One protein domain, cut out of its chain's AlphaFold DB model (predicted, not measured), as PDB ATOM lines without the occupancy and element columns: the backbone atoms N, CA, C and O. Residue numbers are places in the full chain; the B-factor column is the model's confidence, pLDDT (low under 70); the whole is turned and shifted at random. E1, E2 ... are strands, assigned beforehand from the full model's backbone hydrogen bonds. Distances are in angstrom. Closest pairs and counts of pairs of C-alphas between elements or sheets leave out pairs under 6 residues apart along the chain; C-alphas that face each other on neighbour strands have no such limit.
ATOM      1  N   VAL A   2       4.721  33.357 -22.264       93.62
ATOM      2  CA  VAL A   2       5.366  34.682 -22.416       93.62
ATOM      3  C   VAL A   2       6.557  34.933 -21.475       93.62
ATOM      4  O   VAL A   2       6.710  36.024 -20.942       93.62
ATOM      5  N   TRP A   3       7.367  33.915 -21.189       95.38
ATOM      6  CA  TRP A   3       8.508  34.086 -20.288       95.38
ATOM      7  C   TRP A   3       9.704  34.642 -21.070       95.38
ATOM      8  O   TRP A   3      10.217  33.951 -21.943       95.38
ATOM      9  N   ALA A   4      10.134  35.869 -20.777       93.94
ATOM     10  CA  ALA A   4      11.114  36.621 -21.566       93.94
ATOM     11  C   ALA A   4      12.484  35.936 -21.652       93.94
ATOM     12  O   ALA A   4      13.170  36.043 -22.660       93.94
ATOM     13  N   GLU A   5      12.875  35.195 -20.614       92.12
ATOM     14  CA  GLU A   5      14.134  34.444 -20.631       92.12
ATOM     15  C   GLU A   5      14.056  33.151 -21.455       92.12
ATOM     16  O   GLU A   5      15.091  32.592 -21.797       92.12
ATOM     17  N   THR A   6      12.856  32.639 -21.747       93.81
ATOM     18  CA  THR A   6      12.676  31.391 -22.494       93.81
ATOM     19  C   THR A   6      12.841  31.653 -23.989       93.81
ATOM     20  O   THR A   6      11.983  32.275 -24.610       93.81
ATOM     21  N   ASN A   7      13.892  31.101 -24.592       92.12
ATOM     22  CA  ASN A   7      14.209  31.291 -26.011       92.12
ATOM     23  C   ASN A   7      14.179  29.997 -26.841       92.12
ATOM     24  O   ASN A   7      14.349  30.038 -28.059       92.12
ATOM     25  N   LEU A   8      13.955  28.842 -26.210       92.69
ATOM     26  CA  LEU A   8      13.844  27.552 -26.879       92.69
ATOM     27  C   LEU A   8      12.517  26.883 -26.540       92.69
ATOM     28  O   LEU A   8      12.096  26.836 -25.382       92.69
ATOM     29  N   ILE A   9      11.896  26.309 -27.567       97.06
ATOM     30  CA  ILE A   9      10.686  25.506 -27.456       97.06
ATOM     31  C   ILE A   9      10.841  24.231 -28.285       97.06
ATOM     32  O   ILE A   9      11.350  24.260 -29.405       97.06
ATOM     33  N   GLY A  10      10.388  23.110 -27.737       97.56
ATOM     34  CA  GLY A  10      10.254  21.852 -28.465       97.56
ATOM     35  C   GLY A  10       8.924  21.206 -28.128       97.56
ATOM     36  O   GLY A  10       8.623  21.028 -26.949       97.56
ATOM     37  N   CYS A  11       8.130  20.868 -29.143       98.00
ATOM     38  CA  CYS A  11       6.814  20.271 -28.953       98.00
ATOM     39  C   CYS A  11       6.742  18.861 -29.540       98.00
ATOM     40  O   CYS A  11       7.347  18.569 -30.570       98.00
ATOM     41  N   GLY A  12       5.972  18.002 -28.882       97.44
ATOM     42  CA  GLY A  12       5.648  16.654 -29.320       97.44
ATOM     43  C   GLY A  12       4.144  16.422 -29.291       97.44
ATOM     44  O   GLY A  12       3.413  17.038 -28.512       97.44
ATOM     45  N   TYR A  13       3.697  15.512 -30.149       96.88
ATOM     46  CA  TYR A  13       2.313  15.073 -30.246       96.88
ATOM     47  C   TYR A  13       2.247  13.553 -30.129       96.88
ATOM     48  O   TYR A  13       3.082  12.849 -30.699       96.88
ATOM     49  N   ALA A  14       1.237  13.053 -29.424       94.44
ATOM     50  CA  ALA A  14       0.925  11.636 -29.369       94.44
ATOM     51  C   ALA A  14      -0.588  11.412 -29.393       94.44
ATOM     52  O   ALA A  14      -1.349  12.146 -28.759       94.44
ATOM     53  N   GLN A  15      -1.011  10.359 -30.091       94.25
ATOM     54  CA  GLN A  15      -2.377   9.858 -30.021       94.25
ATOM     55  C   GLN A  15      -2.427   8.662 -29.063       94.25
ATOM     56  O   GLN A  15      -1.635   7.728 -29.185       94.25
ATOM     57  N   CYS A  16      -3.348   8.690 -28.104       90.00
ATOM     58  CA  CYS A  16      -3.485   7.698 -27.042       90.00
ATOM     59  C   CYS A  16      -4.905   7.119 -27.026       90.00
ATOM     60  O   CYS A  16      -5.881   7.817 -27.301       90.00
ATOM     61  N   ASN A  17      -5.042   5.852 -26.638       88.12
ATOM     62  CA  ASN A  17      -6.343   5.205 -26.446       88.12
ATOM     63  C   ASN A  17      -6.895   5.513 -25.047       88.12
ATOM     64  O   ASN A  17      -7.050   4.625 -24.214       88.12
ATOM     65  N   GLY A  18      -7.164   6.797 -24.809       86.56
ATOM     66  CA  GLY A  18      -7.547   7.341 -23.510       86.56
ATOM     67  C   GLY A  18      -6.366   7.984 -22.788       86.56
ATOM     68  O   GLY A  18      -5.220   7.546 -22.907       86.56
ATOM     69  N   ILE A  19      -6.655   9.051 -22.045       89.06
ATOM     70  CA  ILE A  19      -5.680   9.789 -21.243       89.06
ATOM     71  C   ILE A  19      -6.135   9.742 -19.786       89.06
ATOM     72  O   ILE A  19      -7.243  10.168 -19.441       89.06
ATOM     73  N   ASN A  20      -5.263   9.224 -18.922       88.88
ATOM     74  CA  ASN A  20      -5.524   9.139 -17.488       88.88
ATOM     75  C   ASN A  20      -5.794  10.537 -16.908       88.88
ATOM     76  O   ASN A  20      -5.058  11.481 -17.184       88.88
ATOM     77  N   GLY A  21      -6.849  10.672 -16.100       88.62
ATOM     78  CA  GLY A  21      -7.217  11.934 -15.445       88.62
ATOM     79  C   GLY A  21      -7.998  12.938 -16.304       88.62
ATOM     80  O   GLY A  21      -8.477  13.925 -15.758       88.62
ATOM     81  N   VAL A  22      -8.175  12.692 -17.610       84.75
ATOM     82  CA  VAL A  22      -8.929  13.580 -18.528       84.75
ATOM     83  C   VAL A  22     -10.205  12.905 -19.065       84.75
ATOM     84  O   VAL A  22     -11.132  13.574 -19.515       84.75
ATOM     85  N   GLY A  23     -10.292  11.573 -18.962       76.50
ATOM     86  CA  GLY A  23     -11.443  10.769 -19.387       76.50
ATOM     87  C   GLY A  23     -11.215  10.036 -20.715       76.50
ATOM     88  O   GLY A  23     -10.296  10.343 -21.472       76.50
ATOM     89  N   ALA A  24     -12.064   9.045 -21.011       78.00
ATOM     90  CA  ALA A  24     -11.867   8.102 -22.126       78.00
ATOM     91  C   ALA A  24     -11.974   8.723 -23.537       78.00
ATOM     92  O   ALA A  24     -11.558   8.110 -24.521       78.00
ATOM     93  N   TYR A  25     -12.534   9.930 -23.648       81.62
ATOM     94  CA  TYR A  25     -12.724  10.630 -24.924       81.62
ATOM     95  C   TYR A  25     -11.487  11.409 -25.377       81.62
ATOM     96  O   TYR A  25     -11.335  11.681 -26.568       81.62
ATOM     97  N   ALA A  26     -10.589  11.752 -24.451       86.69
ATOM     98  CA  ALA A  26      -9.364  12.456 -24.781       86.69
ATOM     99  C   ALA A  26      -8.364  11.465 -25.391       86.69
ATOM    100  O   ALA A  26      -7.956  10.493 -24.753       86.69
ATOM    101  N   ARG A  27      -8.003  11.698 -26.655       89.38
ATOM    102  CA  ARG A  27      -7.144  10.797 -27.442       89.38
ATOM    103  C   ARG A  27      -5.885  11.455 -27.978       89.38
ATOM    104  O   ARG A  27      -5.103  10.784 -28.630       89.38
ATOM    105  N   ALA A  28      -5.689  12.742 -27.729       91.81
ATOM    106  CA  ALA A  28      -4.567  13.510 -28.245       91.81
ATOM    107  C   ALA A  28      -3.841  14.209 -27.097       91.81
ATOM    108  O   ALA A  28      -4.477  14.857 -26.265       91.81
ATOM    109  N   VAL A  29      -2.517  14.090 -27.074       93.19
ATOM    110  CA  VAL A  29      -1.633  14.774 -26.130       93.19
ATOM    111  C   VAL A  29      -0.682  15.656 -26.925       93.19
ATOM    112  O   VAL A  29       0.008  15.175 -27.822       93.19
ATOM    113  N   PHE A  30      -0.624  16.935 -26.567       95.25
ATOM    114  CA  PHE A  30       0.376  17.882 -27.050       95.25
ATOM    115  C   PHE A  30       1.219  18.333 -25.861       95.25
ATOM    116  O   PHE A  30       0.673  18.794 -24.858       95.25
ATOM    117  N   VAL A  31       2.540  18.198 -25.959       95.88
ATOM    118  CA  VAL A  31       3.476  18.610 -24.902       95.88
ATOM    119  C   VAL A  31       4.503  19.545 -25.505       95.88
ATOM    120  O   VAL A  31       5.148  19.177 -26.478       95.88
ATOM    121  N   CYS A  32       4.683  20.723 -24.912       97.69
ATOM    122  CA  CYS A  32       5.761  21.639 -25.264       97.69
ATOM    123  C   CYS A  32       6.686  21.840 -24.064       97.69
ATOM    124  O   CYS A  32       6.241  22.190 -22.970       97.69
ATOM    125  N   HIS A  33       7.977  21.636 -24.292       97.25
ATOM    126  CA  HIS A  33       9.036  21.964 -23.353       97.25
ATOM    127  C   HIS A  33       9.639  23.316 -23.709       97.25
ATOM    128  O   HIS A  33       9.847  23.625 -24.879       97.25
ATOM    129  N   TYR A  34       9.930  24.095 -22.675       96.69
ATOM    130  CA  TYR A  34      10.436  25.456 -22.759       96.69
ATOM    131  C   TYR A  34      11.766  25.537 -22.013       96.69
ATOM    132  O   TYR A  34      11.871  25.012 -20.901       96.69
ATOM    133  N   ASN A  35      12.771  26.175 -22.610       94.75
ATOM    134  CA  ASN A  35      14.087  26.343 -22.002       94.75
ATOM    135  C   ASN A  35      14.644  27.756 -22.261       94.75
ATOM    136  O   ASN A  35      14.553  28.223 -23.398       94.75
ATOM    137  N   PRO A  36      15.261  28.417 -21.264       94.69
ATOM    138  CA  PRO A  36      15.157  28.189 -19.814       94.69
ATOM    139  C   PRO A  36      13.721  28.050 -19.296       94.69
ATOM    140  O   PRO A  36      12.773  28.512 -19.932       94.69
ATOM    141  N   GLN A  37      13.556  27.380 -18.152       94.75
ATOM    142  CA  GLN A  37      12.239  27.173 -17.546       94.75
ATOM    143  C   GLN A  37      11.641  28.498 -17.051       94.75
ATOM    144  O   GLN A  37      12.306  29.280 -16.368       94.75
ATOM    145  N   GLY A  38      10.368  28.722 -17.364       94.94
ATOM    146  CA  GLY A  38       9.596  29.837 -16.826       94.94
ATOM    147  C   GLY A  38       8.919  29.511 -15.497       94.94
ATOM    148  O   GLY A  38       9.243  28.520 -14.842       94.94
ATOM    149  N   ASN A  39       7.942  30.338 -15.116       94.75
ATOM    150  CA  ASN A  39       7.083  30.150 -13.938       94.75
ATOM    151  C   ASN A  39       7.875  29.874 -12.652       94.75
ATOM    152  O   ASN A  39       7.501  29.039 -11.826       94.75
ATOM    153  N   ARG A  40       9.007  30.563 -12.498       92.62
ATOM    154  CA  ARG A  40       9.891  30.383 -11.348       92.62
ATOM    155  C   ARG A  40       9.233  30.977 -10.106       92.62
ATOM    156  O   ARG A  40       8.658  32.067 -10.155       92.62
ATOM    157  N   VAL A  41       9.366  30.271  -8.987       93.12
ATOM    158  CA  VAL A  41       8.933  30.724  -7.662       93.12
ATOM    159  C   VAL A  41      10.045  30.489  -6.643       93.12
ATOM    160  O   VAL A  41      10.796  29.520  -6.757       93.12
ATOM    161  N   MET A  42      10.153  31.368  -5.653       91.88
ATOM    162  CA  MET A  42      11.073  31.237  -4.523       91.88
ATOM    163  C   MET A  42      10.272  31.137  -3.218       91.88
ATOM    164  O   MET A  42       9.395  31.973  -2.988       91.88
ATOM    165  N   PRO A  43      10.549  30.150  -2.349       92.00
ATOM    166  CA  PRO A  43       9.940  30.095  -1.029       92.00
ATOM    167  C   PRO A  43      10.498  31.203  -0.133       92.00
ATOM    168  O   PRO A  43      11.706  31.424  -0.070       92.00
ATOM    169  N   LEU A  44       9.608  31.873   0.587       93.06
ATOM    170  CA  LEU A  44       9.940  32.872   1.595       93.06
ATOM    171  C   LEU A  44       9.951  32.226   2.987       93.06
ATOM    172  O   LEU A  44       9.255  31.244   3.251       93.06
ATOM    173  N   ASN A  45      10.711  32.807   3.917       91.56
ATOM    174  CA  ASN A  45      10.852  32.280   5.284       91.56
ATOM    175  C   ASN A  45       9.534  32.262   6.080       91.56
ATOM    176  O   ASN A  45       9.417  31.530   7.058       91.56
ATOM    177  N   ASN A  46       8.540  33.045   5.662       91.50
ATOM    178  CA  ASN A  46       7.205  33.108   6.258       91.50
ATOM    179  C   ASN A  46       6.229  32.054   5.691       91.50
ATOM    180  O   ASN A  46       5.032  32.143   5.945       91.50
ATOM    181  N   GLY A  47       6.712  31.095   4.893       91.25
ATOM    182  CA  GLY A  47       5.868  30.102   4.219       91.25
ATOM    183  C   GLY A  47       5.155  30.629   2.969       91.25
ATOM    184  O   GLY A  47       4.412  29.883   2.337       91.25
ATOM    185  N   GLY A  48       5.382  31.891   2.592       93.19
ATOM    186  CA  GLY A  48       4.897  32.462   1.340       93.19
ATOM    187  C   GLY A  48       5.715  32.017   0.126       93.19
ATOM    188  O   GLY A  48       6.815  31.475   0.248       93.19
ATOM    189  N   LEU A  49       5.187  32.293  -1.067       94.06
ATOM    190  CA  LEU A  49       5.884  32.106  -2.339       94.06
ATOM    191  C   LEU A  49       6.041  33.458  -3.032       94.06
ATOM    192  O   LEU A  49       5.068  34.191  -3.198       94.06
ATOM    193  N   TYR A  50       7.257  33.768  -3.467       92.81
ATOM    194  CA  TYR A  50       7.529  34.876  -4.372       92.81
ATOM    195  C   TYR A  50       7.539  34.358  -5.809       92.81
ATOM    196  O   TYR A  50       8.306  33.451  -6.132       92.81
ATOM    197  N   SER A  51       6.692  34.916  -6.674       93.75
ATOM    198  CA  SER A  51       6.678  34.594  -8.103       93.75
ATOM    199  C   SER A  51       7.531  35.597  -8.867       93.75
ATOM    200  O   SER A  51       7.369  36.804  -8.704       93.75
ATOM    201  N   PHE A  52       8.444  35.096  -9.697       93.06
ATOM    202  CA  PHE A  52       9.238  35.960 -10.563       93.06
ATOM    203  C   PHE A  52       8.367  36.516 -11.702       93.06
ATOM    204  O   PHE A  52       7.509  35.791 -12.214       93.06
ATOM    205  N   PRO A  53       8.584  37.772 -12.130       93.25
ATOM    206  CA  PRO A  53       7.871  38.324 -13.275       93.25
ATOM    207  C   PRO A  53       8.242  37.561 -14.550       93.25
ATOM    208  O   PRO A  53       9.395  37.175 -14.747       93.25
ATOM    209  N   ALA A  54       7.256  37.352 -15.423       94.06
ATOM    210  CA  ALA A  54       7.474  36.652 -16.684       94.06
ATOM    211  C   ALA A  54       8.239  37.501 -17.706       94.06
ATOM    212  O   ALA A  54       8.991  36.955 -18.504       94.06
ATOM    213  N   TYR A  55       8.048  38.818 -17.686       93.00
ATOM    214  CA  TYR A  55       8.670  39.780 -18.589       93.00
ATOM    215  C   TYR A  55       8.663  41.170 -17.943       93.00
ATOM    216  O   TYR A  55       7.946  41.405 -16.967       93.00
TER     217      TYR A  55
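Overview. This is residues 2 to 55 of the 171 residues of an uncharacterized protein of Meloidogyne hapla (UniProt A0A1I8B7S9). Two antiparallel hairpins, a long one of E1 and E2 and a short one of E3 and E4, make the two arms of a wide, open V, and the strands of the one keep apart from those of the other. Residues 36 to 40 join the arms at the corner of the V, where the two printed ends also lie, while the loop of residues 16 to 27 makes a head at the far end of the long arm. The printed part has 54 residues, with four named strands in the order E1, E2, E3, E4 and no named helix; the class is all strand, though only 22 of the 54 residues are in named elements. The whole is extended and flat, with a radius of gyration of the C-alphas of 16.3 A and spans of 44 by 29 by 12 A.

Arrangement. Begin with the larger hairpin, E1, residues 8 to 15, and E2, residues 28 to 35, antiparallel neighbours at 165 degrees between their directions. Look at C-alphas 11 and 32, which face each other 4.1 A apart; near the ends of the pair, N 8 and O 35 are 2.9 A apart and N 29 and O 14 are 2.8 A apart, both within hydrogen-bond range. From E2, go to the second hairpin, E3, residues 41 to 43, and E4, residues 49 to 51, antiparallel at 156 degrees. Here C-alphas 41 and 51 face each other at 4.5 A, and N 42 and O 50 are within hydrogen-bond range at 2.8 A, as are N 50 and O 42 at 2.8 A. E1 is apart from E3 and from E4, and E2 is apart from both as well.

Along the chain. Find C-alpha 8 at (13.844, 27.552, -26.879); from there E1 runs 24.2 A to C-alpha 15 at (-2.377, 9.858, -30.021). E2 comes back from Ala 28 to Asn 35 over 23.5 A. E3 runs from Val 41 to Pro 43 over 6.7 A, and E4 runs from Leu 49 over 6.3 A to C-alpha 51 at (6.678, 34.594, -8.103).

Size, cuts and confidence. The two C-alphas farthest apart are those of Asn 17 and Asn 45, at 45.1 A, while the first and last printed C-alphas, of Val 2 and Tyr 55, are 7.2 A apart. The link from E1 to E2 is long, with 12 residues; those from E2 to E3 and from E3 to E4 are tight, with 5 residues each. The printed part has no cut. The mean pLDDT of the printed part is 92.3, and no printed residue is under 70 in this predicted model.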